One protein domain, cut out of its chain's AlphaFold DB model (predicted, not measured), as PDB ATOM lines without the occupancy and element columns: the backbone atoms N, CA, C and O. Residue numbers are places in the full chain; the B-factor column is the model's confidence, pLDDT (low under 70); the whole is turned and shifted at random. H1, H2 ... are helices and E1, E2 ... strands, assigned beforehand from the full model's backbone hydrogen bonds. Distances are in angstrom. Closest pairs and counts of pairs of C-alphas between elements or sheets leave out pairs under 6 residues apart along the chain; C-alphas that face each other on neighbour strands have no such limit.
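Overview. This is residues 3 to 84 of the 85 residues of an uncharacterized protein of Ochrobactrum intermedium M86 (UniProt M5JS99). One strongly twisted sheet is folded back on itself into two leaves, E5 and E1 facing E3, E4 and E6, with E2 as the hinge; helix H1 packs on it, nearest to E3 and E5. The long E3 and E4 hairpin bends, and E6 pairs beside the first residues of E4. The printed part has 82 residues, running E1 E2 H1 E3 E4 E5 E6; the sheet order is E5 E1 E2 E3 E4 E6, mixed, and the class is mostly strand. It is compact, radius of gyration of the C-alphas 13.1 A, spanning 35 by 32 by 20 A.

Along the chain. E1, residues 3 to 9, starts at C-alpha 3 (121.631, 44.094, 72.188). E2 is residues 16 to 23, H1 residues 28 to 38. E3, residues 40 to 52, is 33.2 A long; E4, residues 55 to 67, 29.1 A. E5 is residues 72 to 76; E6, residues 80 to 83, ends at C-alpha 83 (116.465, 32.282, 70.847).

Arrangement. E1 and E2 are an antiparallel hairpin, N 6 to O 19 2.9 A. E2 bends by 56 degrees at residue 20 and is antiparallel to E3, N 22 to O 44 2.8 A. E3 and E4 form a hairpin, N 45 to O 62 2.8 A; E4 bends by 84 degrees at residue 59. E6 is parallel to E4, N 58 to O 82 2.8 A. E5 is antiparallel to E1, N 7 to O 73 2.9 A. H1 is on the sheet at a height of 9.0 A; the closest C-alphas of H1 and E3, Met 35 and Leu 41, are 5.9 A apart. Every O i to N i+4 pair of H1 is within hydrogen-bond range.

Size, cuts and confidence. The C-alphas farthest apart, Asp 37 and Gly 52, are 37.8 A apart. The printed part has no cut and no long link. Residues 11 to 13 and 69 to 70 are under pLDDT 70.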
ATOM      1  N   TYR A   3     122.189  44.337  70.861       93.06
ATOM      2  CA  TYR A   3     121.631  44.094  72.188       93.06
ATOM      3  C   TYR A   3     122.327  44.947  73.241       93.06
ATOM      4  O   TYR A   3     123.555  44.940  73.364       93.06
ATOM      5  N   TYR A   4     121.527  45.627  74.054       94.38
ATOM      6  CA  TYR A   4     122.018  46.494  75.115       94.38
ATOM      7  C   TYR A   4     121.339  46.192  76.443       94.38
ATOM      8  O   TYR A   4     120.228  45.666  76.517       94.38
ATOM      9  N   ALA A   5     122.022  46.556  77.515       93.19
ATOM     10  CA  ALA A   5     121.446  46.678  78.837       93.19
ATOM     11  C   ALA A   5     120.960  48.118  79.029       93.19
ATOM     12  O   ALA A   5     121.746  49.057  78.903       93.19
ATOM     13  N   LEU A   6     119.677  48.288  79.356       92.62
ATOM     14  CA  LEU A   6     119.094  49.585  79.682       92.62
ATOM     15  C   LEU A   6     118.804  49.658  81.177       92.62
ATOM     16  O   LEU A   6     118.126  48.787  81.727       92.62
ATOM     17  N   THR A   7     119.278  50.725  81.819       91.12
ATOM     18  CA  THR A   7     118.889  51.091  83.186       91.12
ATOM     19  C   THR A   7     118.135  52.408  83.162       91.12
ATOM     20  O   THR A   7     118.592  53.367  82.546       91.12
ATOM     21  N   THR A   8     117.001  52.478  83.854       87.94
ATOM     22  CA  THR A   8     116.211  53.709  83.983       87.94
ATOM     23  C   THR A   8     115.652  53.876  85.394       87.94
ATOM     24  O   THR A   8     115.486  52.902  86.137       87.94
ATOM     25  N   VAL A   9     115.366  55.121  85.776       81.25
ATOM     26  CA  VAL A   9     114.693  55.470  87.032       81.25
ATOM     27  C   VAL A   9     113.204  55.635  86.769       81.25
ATOM     28  O   VAL A   9     112.809  56.395  85.888       81.25
ATOM     29  N   ILE A  10     112.365  54.975  87.568       71.62
ATOM     30  CA  ILE A  10     110.917  55.207  87.545       71.62
ATOM     31  C   ILE A  10     110.600  56.339  88.527       71.62
ATOM     32  O   ILE A  10     110.737  56.124  89.728       71.62
ATOM     33  N   PRO A  11     110.113  57.516  88.087       67.44
ATOM     34  CA  PRO A  11     109.882  58.651  88.987       67.44
ATOM     35  C   PRO A  11     108.905  58.361  90.139       67.44
ATOM     36  O   PRO A  11     108.980  58.983  91.194       67.44
ATOM     37  N   SER A  12     107.981  57.414  89.948       68.56
ATOM     38  CA  SER A  12     106.954  57.041  90.926       68.56
ATOM     39  C   SER A  12     107.375  55.951  91.923       68.56
ATOM     40  O   SER A  12     106.575  55.592  92.789       68.56
ATOM     41  N   LYS A  13     108.594  55.401  91.826       65.38
ATOM     42  CA  LYS A  13     109.103  54.355  92.731       65.38
ATOM     43  C   LYS A  13     110.565  54.606  93.097       65.38
ATOM     44  O   LYS A  13     111.340  55.096  92.290       65.38
ATOM     45  N   SER A  14     110.971  54.226  94.308       70.69
ATOM     46  CA  SER A  14     112.394  54.174  94.644       70.69
ATOM     47  C   SER A  14     113.066  53.003  93.915       70.69
ATOM     48  O   SER A  14     112.542  51.888  93.900       70.69
ATOM     49  N   GLY A  15     114.234  53.256  93.321       73.75
ATOM     50  CA  GLY A  15     115.080  52.237  92.696       73.75
ATOM     51  C   GLY A  15     115.298  52.417  91.194       73.75
ATOM     52  O   GLY A  15     114.739  53.305  90.550       73.75
ATOM     53  N   PHE A  16     116.143  51.544  90.654       80.50
ATOM     54  CA  PHE A  16     116.460  51.463  89.234       80.50
ATOM     55  C   PHE A  16     115.810  50.218  88.644       80.50
ATOM     56  O   PHE A  16     115.765  49.170  89.289       80.50
ATOM     57  N   VAL A  17     115.331  50.327  87.410       86.00
ATOM     58  CA  VAL A  17     114.876  49.177  86.634       86.00
ATOM     59  C   VAL A  17     115.902  48.894  85.556       86.00
ATOM     60  O   VAL A  17     116.343  49.809  84.865       86.00
ATOM     61  N   TRP A  18     116.271  47.622  85.441       89.56
ATOM     62  CA  TRP A  18     117.237  47.132  84.470       89.56
ATOM     63  C   TRP A  18     116.615  46.023  83.626       89.56
ATOM     64  O   TRP A  18     116.002  45.100  84.170       89.56
ATOM     65  N   PHE A  19     116.766  46.108  82.308       91.56
ATOM     66  CA  PHE A  19     116.355  45.057  81.379       91.56
ATOM     67  C   PHE A  19     117.188  45.089  80.100       91.56
ATOM     68  O   PHE A  19     117.825  46.088  79.764       91.56
ATOM     69  N   THR A  20     117.176  43.970  79.384       94.94
ATOM     70  CA  THR A  20     117.820  43.852  78.080       94.94
ATOM     71  C   THR A  20     116.894  44.395  77.000       94.94
ATOM     72  O   THR A  20     115.689  44.133  77.020       94.94
ATOM     73  N   ILE A  21     117.466  45.137  76.060       95.00
ATOM     74  CA  ILE A  21     116.769  45.651  74.888       95.00
ATOM     75  C   ILE A  21     117.467  45.210  73.608       95.00
ATOM     76  O   ILE A  21     118.686  45.050  73.562       95.00
ATOM     77  N   GLU A  22     116.665  45.052  72.572       94.81
ATOM     78  CA  GLU A  22     117.068  44.894  71.187       94.81
ATOM     79  C   GLU A  22     116.677  46.170  70.436       94.81
ATOM     80  O   GLU A  22     115.558  46.682  70.579       94.81
ATOM     81  N   VAL A  23     117.623  46.707  69.669       94.38
ATOM     82  CA  VAL A  23     117.443  47.926  68.876       94.38
ATOM     83  C   VAL A  23     117.888  47.689  67.429       94.38
ATOM     84  O   VAL A  23     118.745  46.829  67.186       94.38
ATOM     85  N   PRO A  24     117.312  48.408  66.448       93.06
ATOM     86  CA  PRO A  24     117.688  48.237  65.048       93.06
ATOM     87  C   PRO A  24     119.124  48.691  64.754       93.06
ATOM     88  O   PRO A  24     119.767  48.082  63.895       93.06
ATOM     89  N   GLU A  25     119.631  49.682  65.492       93.00
ATOM     90  CA  GLU A  25     120.970  50.256  65.336       93.00
ATOM     91  C   GLU A  25     122.075  49.204  65.491       93.00
ATOM     92  O   GLU A  25     121.931  48.204  66.202       93.00
ATOM     93  N   GLU A  26     123.180  49.416  64.782       88.19
ATOM     94  CA  GLU A  26     124.315  48.489  64.766       88.19
ATOM     95  C   GLU A  26     125.342  48.807  65.853       88.19
ATOM     96  O   GLU A  26     126.053  47.910  66.311       88.19
ATOM     97  N   ASN A  27     125.414  50.068  66.282       90.88
ATOM     98  CA  ASN A  27     126.359  50.526  67.286       90.88
ATOM     99  C   ASN A  27     125.729  51.545  68.259       90.88
ATOM    100  O   ASN A  27     124.593  51.995  68.097       90.88
ATOM    101  N   ILE A  28     126.471  51.850  69.327       90.94
ATOM    102  CA  ILE A  28     125.996  52.705  70.422       90.94
ATOM    103  C   ILE A  28     125.953  54.191  70.044       90.94
ATOM    104  O   ILE A  28     125.148  54.925  70.616       90.94
ATOM    105  N   ASP A  29     126.776  54.620  69.087       92.00
ATOM    106  CA  ASP A  29     126.839  56.010  68.641       92.00
ATOM    107  C   ASP A  29     125.579  56.350  67.829       92.00
ATOM    108  O   ASP A  29     124.885  57.309  68.162       92.00
ATOM    109  N   ASP A  30     125.186  55.486  66.884       92.44
ATOM    110  CA  ASP A  30     123.937  55.618  66.116       92.44
ATOM    111  C   ASP A  30     122.710  55.658  67.045       92.44
ATOM    112  O   ASP A  30     121.771  56.443  66.871       92.44
ATOM    113  N   LEU A  31     122.716  54.805  68.075       91.75
ATOM    114  CA  LEU A  31     121.655  54.764  69.076       91.75
ATOM    115  C   LEU A  31     121.584  56.071  69.872       91.75
ATOM    116  O   LEU A  31     120.487  56.567  70.143       91.75
ATOM    117  N   HIS A  32     122.737  56.619  70.251       89.88
ATOM    118  CA  HIS A  32     122.832  57.871  70.989       89.88
ATOM    119  C   HIS A  32     122.341  59.067  70.158       89.88
ATOM    120  O   HIS A  32     121.595  59.900  70.681       89.88
ATOM    121  N   GLU A  33     122.707  59.138  68.876       91.19
ATOM    122  CA  GLU A  33     122.212  60.167  67.953       91.19
ATOM    123  C   GLU A  33     120.684  60.117  67.847       91.19
ATOM    124  O   GLU A  33     120.015  61.109  68.138       91.19
ATOM    125  N   ARG A  34     120.103  58.936  67.591       89.25
ATOM    126  CA  ARG A  34     118.639  58.778  67.518       89.25
ATOM    127  C   ARG A  34     117.933  59.175  68.813       89.25
ATOM    128  O   ARG A  34     116.903  59.844  68.781       89.25
ATOM    129  N   MET A  35     118.455  58.743  69.964       88.81
ATOM    130  CA  MET A  35     117.875  59.100  71.263       88.81
ATOM    131  C   MET A  35     117.879  60.618  71.477       88.81
ATOM    132  O   MET A  35     116.922  61.161  72.029       88.81
ATOM    133  N   SER A  36     118.933  61.301  71.027       86.12
ATOM    134  CA  SER A  36     119.053  62.756  71.137       86.12
ATOM    135  C   SER A  36     118.009  63.489  70.288       86.12
ATOM    136  O   SER A  36     117.473  64.501  70.741       86.12
ATOM    137  N   ASP A  37     117.676  62.950  69.114       88.12
ATOM    138  CA  ASP A  37     116.722  63.556  68.179       88.12
ATOM    139  C   ASP A  37     115.252  63.313  68.569       88.12
ATOM    140  O   ASP A  37     114.446  64.246  68.597       88.12
ATOM    141  N   ASP A  38     114.889  62.071  68.903       85.44
ATOM    142  CA  ASP A  38     113.485  61.672  69.101       85.44
ATOM    143  C   ASP A  38     112.931  62.028  70.493       85.44
ATOM    144  O   ASP A  38     111.715  61.997  70.716       85.44
ATOM    145  N   GLY A  39     113.800  62.281  71.480       84.38
ATOM    146  CA  GLY A  39     113.401  62.496  72.880       84.38
ATOM    147  C   GLY A  39     112.760  61.269  73.553       84.38
ATOM    148  O   GLY A  39     112.268  61.337  74.685       84.38
ATOM    149  N   SER A  40     112.755  60.127  72.866       88.00
ATOM    150  CA  SER A  40     112.241  58.835  73.317       88.00
ATOM    151  C   SER A  40     113.010  57.705  72.637       88.00
ATOM    152  O   SER A  40     113.577  57.886  71.565       88.00
ATOM    153  N   LEU A  41     113.026  56.526  73.254       90.50
ATOM    154  CA  LEU A  41     113.621  55.324  72.686       90.50
ATOM    155  C   LEU A  41     112.536  54.275  72.448       90.50
ATOM    156  O   LEU A  41     111.975  53.728  73.399       90.50
ATOM    157  N   LYS A  42     112.259  53.970  71.179       91.81
ATOM    158  CA  LYS A  42     111.434  52.824  70.777       91.81
ATOM    159  C   LYS A  42     112.344  51.609  70.629       91.81
ATOM    160  O   LYS A  42     113.305  51.655  69.865       91.81
ATOM    161  N   CYS A  43     112.075  50.548  71.377       93.31
ATOM    162  CA  CYS A  43     112.917  49.353  71.374       93.31
ATOM    163  C   CYS A  43     112.117  48.101  71.724       93.31
ATOM    164  O   CYS A  43     110.981  48.182  72.196       93.31
ATOM    165  N   THR A  44     112.733  46.941  71.522       96.38
ATOM    166  CA  THR A  44     112.163  45.658  71.925       96.38
ATOM    167  C   THR A  44     112.777  45.247  73.251       96.38
ATOM    168  O   THR A  44     113.974  44.989  73.343       96.38
ATOM    169  N   ARG A  45     111.969  45.165  74.303       95.19
ATOM    170  CA  ARG A  45     112.384  44.598  75.583       95.19
ATOM    171  C   ARG A  45     112.463  43.083  75.469       95.19
ATOM    172  O   ARG A  45     111.506  42.435  75.044       95.19
ATOM    173  N   LEU A  46     113.578  42.523  75.924       95.38
ATOM    174  CA  LEU A  46     113.780  41.085  76.015       95.38
ATOM    175  C   LEU A  46     113.550  40.619  77.450       95.38
ATOM    176  O   LEU A  46     114.207  41.086  78.386       95.38
ATOM    177  N   THR A  47     112.650  39.653  77.626       94.12
ATOM    178  CA  THR A  47     112.611  38.861  78.860       94.12
ATOM    179  C   THR A  47     113.489  37.642  78.659       94.12
ATOM    180  O   THR A  47     113.336  36.920  77.675       94.12
ATOM    181  N   THR A  48     114.413  37.410  79.588       92.81
ATOM    182  CA  THR A  48     115.405  36.340  79.473       92.81
ATOM    183  C   THR A  48     115.455  35.465  80.714       92.81
ATOM    184  O   THR A  48     115.363  35.987  81.828       92.81
ATOM    185  N   VAL A  49     115.727  34.176  80.537       92.56
ATOM    186  CA  VAL A  49     116.010  33.228  81.623       92.56
ATOM    187  C   VAL A  49     117.478  32.808  81.556       92.56
ATOM    188  O   VAL A  49     118.032  32.641  80.473       92.56
ATOM    189  N   ALA A  50     118.134  32.683  82.711       90.31
ATOM    190  CA  ALA A  50     119.522  32.230  82.774       90.31
ATOM    191  C   ALA A  50     119.618  30.745  82.392       90.31
ATOM    192  O   ALA A  50     118.944  29.913  82.996       90.31
ATOM    193  N   THR A  51     120.474  30.427  81.424       89.31
ATOM    194  CA  THR A  51     120.746  29.052  80.966       89.31
ATOM    195  C   THR A  51     122.177  28.604  81.267       89.31
ATOM    196  O   THR A  51     122.482  27.417  81.198       89.31
ATOM    197  N   GLY A  52     123.049  29.531  81.667       84.56
ATOM    198  CA  GLY A  52     124.421  29.260  82.086       84.56
ATOM    199  C   GLY A  52     125.072  30.486  82.725       84.56
ATOM    200  O   GLY A  52     124.420  31.506  82.947       84.56
ATOM    201  N   GLN A  53     126.372  30.396  83.015       79.69
ATOM    202  CA  GLN A  53     127.103  31.445  83.741       79.69
ATOM    203  C   GLN A  53     127.165  32.781  82.974       79.69
ATOM    204  O   GLN A  53     127.093  33.829  83.603       79.69
ATOM    205  N   ASN A  54     127.215  32.737  81.637       84.75
ATOM    206  CA  ASN A  54     127.224  33.907  80.744       84.75
ATOM    207  C   ASN A  54     126.229  33.756  79.577       84.75
ATOM    208  O   ASN A  54     126.418  34.346  78.516       84.75
ATOM    209  N   ALA A  55     125.187  32.948  79.772       89.25
ATOM    210  CA  ALA A  55     124.234  32.580  78.734       89.25
ATOM    211  C   ALA A  55     122.800  32.790  79.218       89.25
ATOM    212  O   ALA A  55     122.435  32.430  80.347       89.25
ATOM    213  N   ARG A  56     121.986  33.389  78.352       91.75
ATOM    214  CA  ARG A  56     120.576  33.667  78.605       91.75
ATOM    215  C   ARG A  56     119.734  33.294  77.393       91.75
ATOM    216  O   ARG A  56     120.098  33.593  76.263       91.75
ATOM    217  N   GLN A  57     118.587  32.681  77.642       93.75
ATOM    218  CA  GLN A  57     117.593  32.380  76.616       93.75
ATOM    219  C   GLN A  57     116.511  33.456  76.615       93.75
ATOM    220  O   GLN A  57     115.998  33.819  77.678       93.75
ATOM    221  N   ILE A  58     116.163  33.961  75.436       94.50
ATOM    222  CA  ILE A  58     115.072  34.913  75.229       94.50
ATOM    223  C   ILE A  58     113.752  34.144  75.294       94.50
ATOM    224  O   ILE A  58     113.520  33.229  74.511       94.50
ATOM    225  N   VAL A  59     112.881  34.523  76.230       95.00
ATOM    226  CA  VAL A  59     111.558  33.901  76.412       95.00
ATOM    227  C   VAL A  59     110.415  34.771  75.903       95.00
ATOM    228  O   VAL A  59     109.340  34.258  75.608       95.00
ATOM    229  N   SER A  60     110.617  36.087  75.797       95.12
ATOM    230  CA  SER A  60     109.638  36.981  75.182       95.12
ATOM    231  C   SER A  60     110.280  38.247  74.626       95.12
ATOM    232  O   SER A  60     111.323  38.699  75.108       95.12
ATOM    233  N   ARG A  61     109.600  38.827  73.636       96.31
ATOM    234  CA  ARG A  61     109.894  40.121  73.019       96.31
ATOM    235  C   ARG A  61     108.672  41.016  73.165       96.31
ATOM    236  O   ARG A  61     107.562  40.578  72.875       96.31
ATOM    237  N   GLU A  62     108.869  42.236  73.638       96.50
ATOM    238  CA  GLU A  62     107.796  43.210  73.848       96.50
ATOM    239  C   GLU A  62     108.231  44.567  73.293       96.50
ATOM    240  O   GLU A  62     109.274  45.086  73.689       96.50
ATOM    241  N   GLU A  63     107.450  45.147  72.383       96.12
ATOM    242  CA  GLU A  63     107.702  46.509  71.907       96.12
ATOM    243  C   GLU A  63     107.375  47.514  73.011       96.12
ATOM    244  O   GLU A  63     106.270  47.531  73.554       96.12
ATOM    245  N   ILE A  64     108.339  48.371  73.341       93.50
ATOM    246  CA  ILE A  64     108.190  49.383  74.383       93.50
ATOM    247  C   ILE A  64     108.712  50.744  73.923       93.50
ATOM    248  O   ILE A  64     109.540  50.865  73.017       93.50
ATOM    249  N   ILE A  65     108.246  51.784  74.611       90.62
ATOM    250  CA  ILE A  65     108.746  53.151  74.471       90.62
ATOM    251  C   ILE A  65     109.315  53.583  75.817       90.62
ATOM    252  O   ILE A  65     108.625  53.544  76.836       90.62
ATOM    253  N   VAL A  66     110.569  54.021  75.817       87.44
ATOM    254  CA  VAL A  66     111.241  54.581  76.988       87.44
ATOM    255  C   VAL A  66     111.339  56.091  76.802       87.44
ATOM    256  O   VAL A  66     112.045  56.575  75.920       87.44
ATOM    257  N   GLY A  67     110.608  56.851  77.617       83.12
ATOM    258  CA  GLY A  67     110.707  58.312  77.617       83.12
ATOM    259  C   GLY A  67     112.031  58.775  78.225       83.12
ATOM    260  O   GLY A  67     112.399  58.309  79.303       83.12
ATOM    261  N   LEU A  68     112.725  59.712  77.570       71.50
ATOM    262  CA  LEU A  68     114.038  60.204  78.016       71.50
ATOM    263  C   LEU A  68     113.956  61.321  79.067       71.50
ATOM    264  O   LEU A  68     114.970  61.894  79.447       71.50
ATOM    265  N   SER A  69     112.766  61.614  79.600       69.69
ATOM    266  CA  SER A  69     112.583  62.552  80.722       69.69
ATOM    267  C   SER A  69     113.114  62.016  82.069       69.69
ATOM    268  O   SER A  69     112.797  62.566  83.121       69.69
ATOM    269  N   ALA A  70     113.905  60.938  82.046       68.06
ATOM    270  CA  ALA A  70     114.557  60.295  83.180       68.06
ATOM    271  C   ALA A  70     116.042  60.041  82.864       68.06
ATOM    272  O   ALA A  70     116.454  60.049  81.707       68.06
ATOM    273  N   ILE A  71     116.854  59.783  83.895       79.25
ATOM    274  CA  ILE A  71     118.246  59.356  83.702       79.25
ATOM    275  C   ILE A  71     118.230  57.925  83.163       79.25
ATOM    276  O   ILE A  71     117.757  57.011  83.844       79.25
ATOM    277  N   ILE A  72     118.760  57.748  81.955       87.06
ATOM    278  CA  ILE A  72     118.889  56.450  81.296       87.06
ATOM    279  C   ILE A  72     120.362  56.171  81.051       87.06
ATOM    280  O   ILE A  72     121.100  57.038  80.588       87.06
ATOM    281  N   THR A  73     120.780  54.944  81.344       89.56
ATOM    282  CA  THR A  73     122.083  54.430  80.925       89.56
ATOM    283  C   THR A  73     121.879  53.253  79.988       89.56
ATOM    284  O   THR A  73     121.076  52.357  80.257       89.56
ATOM    285  N   VAL A  74     122.610  53.270  78.876       91.38
ATOM    286  CA  VAL A  74     122.652  52.181  77.902       91.38
ATOM    287  C   VAL A  74     124.078  51.659  77.855       91.38
ATOM    288  O   VAL A  74     125.019  52.440  77.726       91.38
ATOM    289  N   THR A  75     124.253  50.348  77.995       92.44
ATOM    290  CA  THR A  75     125.572  49.709  77.960       92.44
ATOM    291  C   THR A  75     125.570  48.479  77.054       92.44
ATOM    292  O   THR A  75     124.546  47.793  76.964       92.44
ATOM    293  N   PRO A  76     126.692  48.164  76.375       90.06
ATOM    294  CA  PRO A  76     126.799  46.938  75.592       90.06
ATOM    295  C   PRO A  76     126.553  45.704  76.460       90.06
ATOM    296  O   PRO A  76     127.085  45.583  77.572       90.06
ATOM    297  N   LEU A  77     125.748  44.774  75.949       89.50
ATOM    298  CA  LEU A  77     125.485  43.522  76.642       89.50
ATOM    299  C   LEU A  77     126.643  42.542  76.409       89.50
ATOM    300  O   LEU A  77     126.874  42.095  75.293       89.50
ATOM    301  N   HIS A  78     127.347  42.172  77.478       83.88
ATOM    302  CA  HIS A  78     128.460  41.213  77.435       83.88
ATOM    303  C   HIS A  78     128.002  39.798  77.843       83.88
ATOM    304  O   HIS A  78     128.647  39.138  78.654       83.88
ATOM    305  N   ILE A  79     126.834  39.370  77.355       85.62
ATOM    306  CA  ILE A  79     126.206  38.076  77.665       85.62
ATOM    307  C   ILE A  79     125.719  37.467  76.350       85.62
ATOM    308  O   ILE A  79     125.181  38.186  75.510       85.62
ATOM    309  N   GLU A  80     125.875  36.156  76.185       86.69
ATOM    310  CA  GLU A  80     125.334  35.442  75.029       86.69
ATOM    311  C   GLU A  80     123.811  35.293  75.150       86.69
ATOM    312  O   GLU A  80     123.292  34.854  76.185       86.69
ATOM    313  N   LEU A  81     123.101  35.664  74.082       89.19
ATOM    314  CA  LEU A  81     121.653  35.531  73.967       89.19
ATOM    315  C   LEU A  81     121.298  34.455  72.947       89.19
ATOM    316  O   LEU A  81     121.806  34.463  71.827       89.19
ATOM    317  N   TYR A  82     120.389  33.573  73.341       87.94
ATOM    318  CA  TYR A  82     119.878  32.487  72.515       87.94
ATOM    319  C   TYR A  82     118.374  32.649  72.316       87.94
ATOM    320  O   TYR A  82     117.652  32.953  73.271       87.94
ATOM    321  N   ASP A  83     117.895  32.422  71.097       82.19
ATOM    322  CA  ASP A  83     116.465  32.282  70.847       82.19
ATOM    323  C   ASP A  83     115.937  30.975  71.445       82.19
ATOM    324  O   ASP A  83     116.645  29.971  71.513       82.19
ATOM    325  N   ALA A  84     114.691  30.998  71.917       73.25
ATOM    326  CA  ALA A  84     113.985  29.762  72.208       73.25
ATOM    327  C   ALA A  84     113.617  29.072  70.889       73.25
ATOM    328  O   ALA A  84     112.995  29.703  70.034       73.25
TER     329      ALA A  84